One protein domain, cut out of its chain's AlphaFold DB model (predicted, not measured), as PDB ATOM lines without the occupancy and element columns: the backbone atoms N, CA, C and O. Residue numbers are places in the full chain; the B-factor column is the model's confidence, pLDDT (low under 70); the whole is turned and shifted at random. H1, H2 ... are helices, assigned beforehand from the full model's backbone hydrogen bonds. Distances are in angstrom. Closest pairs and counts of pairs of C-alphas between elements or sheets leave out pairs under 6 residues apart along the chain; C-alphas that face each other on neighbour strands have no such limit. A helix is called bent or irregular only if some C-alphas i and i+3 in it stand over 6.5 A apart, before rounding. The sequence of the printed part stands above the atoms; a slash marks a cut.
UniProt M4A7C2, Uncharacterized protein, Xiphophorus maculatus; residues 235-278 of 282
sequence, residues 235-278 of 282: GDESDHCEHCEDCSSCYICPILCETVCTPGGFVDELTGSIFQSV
ATOM      1  N   GLY A 235     114.920 124.255 137.577       85.56
ATOM      2  CA  GLY A 235     114.741 124.105 139.025       85.56
ATOM      3  C   GLY A 235     115.740 123.165 139.709       85.56
ATOM      4  O   GLY A 235     115.523 122.817 140.865       85.56
ATOM      5  N   ASP A 236     116.802 122.738 139.021       87.81
ATOM      6  CA  ASP A 236     117.918 122.027 139.648       87.81
ATOM      7  C   ASP A 236     118.806 123.018 140.416       87.81
ATOM      8  O   ASP A 236     119.434 123.901 139.832       87.81
ATOM      9  N   GLU A 237     118.800 122.880 141.739       85.94
ATOM     10  CA  GLU A 237     119.541 123.701 142.702       85.94
ATOM     11  C   GLU A 237     120.759 122.958 143.279       85.94
ATOM     12  O   GLU A 237     121.217 123.260 144.377       85.94
ATOM     13  N   SER A 238     121.274 121.953 142.563       88.12
ATOM     14  CA  SER A 238     122.511 121.273 142.950       88.12
ATOM     15  C   SER A 238     123.749 122.160 142.767       88.12
ATOM     16  O   SER A 238     123.847 122.919 141.803       88.12
ATOM     17  N   ASP A 239     124.742 121.987 143.645       86.88
ATOM     18  CA  ASP A 239     126.013 122.740 143.634       86.88
ATOM     19  C   ASP A 239     126.756 122.652 142.282       86.88
ATOM     20  O   ASP A 239     127.506 123.539 141.885       86.88
ATOM     21  N   HIS A 240     126.533 121.576 141.517       86.56
ATOM     22  CA  HIS A 240     127.099 121.405 140.175       86.56
ATOM     23  C   HIS A 240     126.634 122.498 139.202       86.56
ATOM     24  O   HIS A 240     127.400 122.952 138.351       86.56
ATOM     25  N   CYS A 241     125.378 122.926 139.321       89.69
ATOM     26  CA  CYS A 241     124.764 123.878 138.404       89.69
ATOM     27  C   CYS A 241     125.332 125.290 138.525       89.69
ATOM     28  O   CYS A 241     125.291 126.033 137.543       89.69
ATOM     29  N   GLU A 242     125.917 125.633 139.678       87.44
ATOM     30  CA  GLU A 242     126.582 126.919 139.907       87.44
ATOM     31  C   GLU A 242     127.796 127.111 138.988       87.44
ATOM     32  O   GLU A 242     128.114 128.232 138.612       87.44
ATOM     33  N   HIS A 243     128.430 126.018 138.553       86.12
ATOM     34  CA  HIS A 243     129.647 126.046 137.737       86.12
ATOM     35  C   HIS A 243     129.412 125.722 136.254       86.12
ATOM     36  O   HIS A 243     130.349 125.713 135.454       86.12
ATOM     37  N   CYS A 244     128.164 125.480 135.836       89.06
ATOM     38  CA  CYS A 244     127.878 125.164 134.434       89.06
ATOM     39  C   CYS A 244     128.135 126.342 133.474       89.06
ATOM     40  O   CYS A 244     128.251 126.117 132.267       89.06
ATOM     41  N   GLU A 245     128.239 127.584 133.960       86.19
ATOM     42  CA  GLU A 245     128.589 128.736 133.115       86.19
ATOM     43  C   GLU A 245     130.036 128.671 132.598       86.19
ATOM     44  O   GLU A 245     130.302 128.980 131.427       86.19
ATOM     45  N   ASP A 246     130.946 128.144 133.420       83.56
ATOM     46  CA  ASP A 246     132.363 127.978 133.092       83.56
ATOM     47  C   ASP A 246     132.565 126.918 131.993       83.56
ATOM     48  O   ASP A 246     133.491 126.993 131.175       83.56
ATOM     49  N   CYS A 247     131.620 125.979 131.889       88.88
ATOM     50  CA  CYS A 247     131.614 124.915 130.888       88.88
ATOM     51  C   CYS A 247     131.377 125.407 129.456       88.88
ATOM     52  O   CYS A 247     131.651 124.684 128.494       88.88
ATOM     53  N   SER A 248     130.889 126.639 129.280       84.75
ATOM     54  CA  SER A 248     130.606 127.208 127.959       84.75
ATOM     55  C   SER A 248     131.839 127.282 127.058       84.75
ATOM     56  O   SER A 248     131.686 127.293 125.845       84.75
ATOM     57  N   SER A 249     133.050 127.288 127.617       84.75
ATOM     58  CA  SER A 249     134.310 127.320 126.866       84.75
ATOM     59  C   SER A 249     134.879 125.928 126.546       84.75
ATOM     60  O   SER A 249     135.736 125.794 125.671       84.75
ATOM     61  N   CYS A 250     134.355 124.870 127.172       89.75
ATOM     62  CA  CYS A 250     134.909 123.519 127.085       89.75
ATOM     63  C   CYS A 250     134.810 122.888 125.689       89.75
ATOM     64  O   CYS A 250     135.604 122.013 125.353       89.75
ATOM     65  N   TYR A 251     133.898 123.346 124.822       87.56
ATOM     66  CA  TYR A 251     133.820 122.853 123.436       87.56
ATOM     67  C   TYR A 251     135.074 123.186 122.608       87.56
ATOM     68  O   TYR A 251     135.323 122.564 121.575       87.56
ATOM     69  N   ILE A 252     135.860 124.173 123.045       87.69
ATOM     70  CA  ILE A 252     137.099 124.593 122.387       87.69
ATOM     71  C   ILE A 252     138.241 123.620 122.717       87.69
ATOM     72  O   ILE A 252     139.133 123.416 121.892       87.69
ATOM     73  N   CYS A 253     138.190 122.980 123.887       90.19
ATOM     74  CA  CYS A 253     139.212 122.071 124.390       90.19
ATOM     75  C   CYS A 253     139.595 120.934 123.430       90.19
ATOM     76  O   CYS A 253     140.781 120.826 123.133       90.19
ATOM     77  N   PRO A 254     138.672 120.122 122.869       87.69
ATOM     78  CA  PRO A 254     139.065 119.053 121.946       87.69
ATOM     79  C   PRO A 254     139.745 119.600 120.684       87.69
ATOM     80  O   PRO A 254     140.675 119.006 120.152       87.69
ATOM     81  N   ILE A 255     139.349 120.788 120.220       87.50
ATOM     82  CA  ILE A 255     139.963 121.397 119.040       87.50
ATOM     83  C   ILE A 255     141.375 121.882 119.378       87.50
ATOM     84  O   ILE A 255     142.324 121.541 118.680       87.50
ATOM     85  N   LEU A 256     141.548 122.661 120.444       89.25
ATOM     86  CA  LEU A 256     142.859 123.218 120.777       89.25
ATOM     87  C   LEU A 256     143.816 122.157 121.326       89.25
ATOM     88  O   LEU A 256     144.951 122.067 120.869       89.25
ATOM     89  N   CYS A 257     143.363 121.334 122.261       90.12
ATOM     90  CA  CYS A 257     144.225 120.468 123.058       90.12
ATOM     91  C   CYS A 257     144.531 119.127 122.397       90.12
ATOM     92  O   CYS A 257     145.598 118.577 122.638       90.12
ATOM     93  N   GLU A 258     143.653 118.620 121.526       86.12
ATOM     94  CA  GLU A 258     143.920 117.367 120.809       86.12
ATOM     95  C   GLU A 258     144.573 117.596 119.440       86.12
ATOM     96  O   GLU A 258     145.236 116.695 118.927       86.12
ATOM     97  N   THR A 259     144.404 118.781 118.829       87.56
ATOM     98  CA  THR A 259     144.881 119.024 117.450       87.56
ATOM     99  C   THR A 259     145.995 120.058 117.321       87.56
ATOM    100  O   THR A 259     146.827 119.932 116.423       87.56
ATOM    101  N   VAL A 260     146.028 121.081 118.181       90.12
ATOM    102  CA  VAL A 260     146.958 122.217 118.047       90.12
ATOM    103  C   VAL A 260     148.067 122.156 119.089       90.12
ATOM    104  O   VAL A 260     149.232 122.415 118.784       90.12
ATOM    105  N   CYS A 261     147.702 121.828 120.319       92.56
ATOM    106  CA  CYS A 261     148.591 121.856 121.457       92.56
ATOM    107  C   CYS A 261     149.203 120.485 121.707       92.56
ATOM    108  O   CYS A 261     148.544 119.453 121.722       92.56
ATOM    109  N   THR A 262     150.512 120.478 121.903       90.81
ATOM    110  CA  THR A 262     151.265 119.323 122.383       90.81
ATOM    111  C   THR A 262     152.250 119.869 123.408       90.81
ATOM    112  O   THR A 262     152.883 120.882 123.101       90.81
ATOM    113  N   PRO A 263     152.373 119.274 124.606       89.12
ATOM    114  CA  PRO A 263     153.321 119.748 125.616       89.12
ATOM    115  C   PRO A 263     154.744 119.766 125.057       89.12
ATOM    116  O   PRO A 263     155.193 118.758 124.505       89.12
ATOM    117  N   GLY A 264     155.431 120.910 125.130       85.75
ATOM    118  CA  GLY A 264     156.752 121.087 124.507       85.75
ATOM    119  C   GLY A 264     156.737 121.043 122.971       85.75
ATOM    120  O   GLY A 264     157.763 120.815 122.334       85.75
ATOM    121  N   GLY A 265     155.565 121.200 122.356       88.62
ATOM    122  CA  GLY A 265     155.402 121.302 120.913       88.62
ATOM    123  C   GLY A 265     155.709 122.705 120.391       88.62
ATOM    124  O   GLY A 265     155.798 123.675 121.139       88.62
ATOM    125  N   PHE A 266     155.786 122.835 119.065       90.00
ATOM    126  CA  PHE A 266     156.110 124.107 118.409       90.00
ATOM    127  C   PHE A 266     155.181 125.260 118.818       90.00
ATOM    128  O   PHE A 266     155.639 126.368 119.081       90.00
ATOM    129  N   VAL A 267     153.869 125.004 118.866       92.06
ATOM    130  CA  VAL A 267     152.886 126.029 119.244       92.06
ATOM    131  C   VAL A 267     153.058 126.430 120.707       92.06
ATOM    132  O   VAL A 267     152.963 127.617 121.021       92.06
ATOM    133  N   ASP A 268     153.353 125.462 121.573       92.00
ATOM    134  CA  ASP A 268     153.522 125.670 123.006       92.00
ATOM    135  C   ASP A 268     154.745 126.551 123.311       92.00
ATOM    136  O   ASP A 268     154.640 127.589 123.963       92.00
ATOM    137  N   GLU A 269     155.894 126.202 122.732       90.81
ATOM    138  CA  GLU A 269     157.151 126.926 122.922       90.81
ATOM    139  C   GLU A 269     157.122 128.324 122.286       90.81
ATOM    140  O   GLU A 269     157.521 129.312 122.913       90.81
ATOM    141  N   LEU A 270     156.612 128.436 121.051       91.19
ATOM    142  CA  LEU A 270     156.566 129.710 120.337       91.19
ATOM    143  C   LEU A 270     155.636 130.694 121.045       91.19
ATOM    144  O   LEU A 270     156.010 131.849 121.247       91.19
ATOM    145  N   THR A 271     154.426 130.264 121.410       90.12
ATOM    146  CA  THR A 271     153.485 131.183 122.059       90.12
ATOM    147  C   THR A 271     153.862 131.498 123.493       90.12
ATOM    148  O   THR A 271     153.721 132.657 123.877       90.12
ATOM    149  N   GLY A 272     154.456 130.554 124.228       88.25
ATOM    150  CA  GLY A 272     155.052 130.837 125.533       88.25
ATOM    151  C   GLY A 272     156.148 131.899 125.449       88.25
ATOM    152  O   GLY A 272     156.106 132.900 126.164       88.25
ATOM    153  N   SER A 273     157.076 131.745 124.502       87.25
ATOM    154  CA  SER A 273     158.193 132.681 124.312       87.25
ATOM    155  C   SER A 273     157.736 134.060 123.836       87.25
ATOM    156  O   SER A 273     158.258 135.084 124.286       87.25
ATOM    157  N   ILE A 274     156.746 134.110 122.932       86.19
ATOM    158  CA  ILE A 274     156.160 135.376 122.483       86.19
ATOM    159  C   ILE A 274     155.510 136.071 123.668       86.19
ATOM    160  O   ILE A 274     155.834 137.230 123.901       86.19
ATOM    161  N   PHE A 275     154.642 135.388 124.422       86.06
ATOM    162  CA  PHE A 275     153.924 135.993 125.540       86.06
ATOM    163  C   PHE A 275     154.888 136.578 126.573       86.06
ATOM    164  O   PHE A 275     154.766 137.750 126.912       86.06
ATOM    165  N   GLN A 276     155.924 135.829 126.959       83.50
ATOM    166  CA  GLN A 276     156.982 136.327 127.843       83.50
ATOM    167  C   GLN A 276     157.697 137.561 127.270       83.50
ATOM    168  O   GLN A 276     157.928 138.537 127.984       83.50
ATOM    169  N   SER A 277     157.990 137.561 125.966       86.88
ATOM    170  CA  SER A 277     158.621 138.704 125.294       86.88
ATOM    171  C   SER A 277     157.722 139.945 125.270       86.88
ATOM    172  O   SER A 277     158.222 141.053 125.449       86.88
ATOM    173  N   VAL A 278     156.406 139.795 125.057       84.56
ATOM    174  CA  VAL A 278     155.475 140.942 125.060       84.56
ATOM    175  C   VAL A 278     155.213 141.442 126.477       84.56
ATOM    176  O   VAL A 278     155.164 142.650 126.686       84.56
TER     177      VAL A 278
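What this domain is: This is residues 235 to 278 of the 282 residues of an uncharacterized protein of Xiphophorus maculatus (UniProt M4A7C2). Three helices are strung one after another in an open hook: from Gly 235 the short H1 leads into the long H2, and past residues 261 to 265 the chain turns a corner into H3, which makes the other arm. No helix packs on another, and there is no shared core. The printed part has 44 residues, with H1, H2 and H3 in that order, no named strand, and the class all helix. It is extended, with a radius of gyration of the C-alphas of 16.1 A, and flat, spanning 47 by 24 by 13 A.

How they stand to each other: Look first at H1, residues 239 to 243, and H2, residues 246 to 260: they meet only through their link, which is tight, with 2 residues. Go on to H3, residues 266 to 278, after a tight link of 5 residues. H2 and H3 are close but not clearly touching; their closest C-alphas, of Val 260 and Val 267, are 7.1 A apart. Their lines stand at a steep tilt of 61 degrees, opposite ways, though the line of H2 is a rough one. H1 and H3 are apart. In H3 every O i to N i+4 pair is within hydrogen-bond range; H1 has 0 of 1 such pairs and 2 of 2 O i to N i+3 pairs within range, H2 5 of 11 and 5 of 12.

Where its parts are: Find C-alpha 239 at (126.013, 122.740, 143.634), where H1 begins; it runs 7.7 A to C-alpha 243. H2 starts at C-alpha 246, (132.363, 127.978, 133.092), and covers 21.7 A; it is irregular, with C-alphas 248 and 251 7.1 A apart. H3 covers 18.1 A and ends at C-alpha 278, (155.475, 140.942, 125.060).

The domain as a whole: The two C-alphas farthest apart, of Gly 235 and Ser 277, are 48.2 A apart. Residues 235 to 252, 254 to 259 and 273 to 278 stand free. The printed part has no cut, and neither link is long. The mean pLDDT of the printed part is 88.0, and no printed residue is under 70.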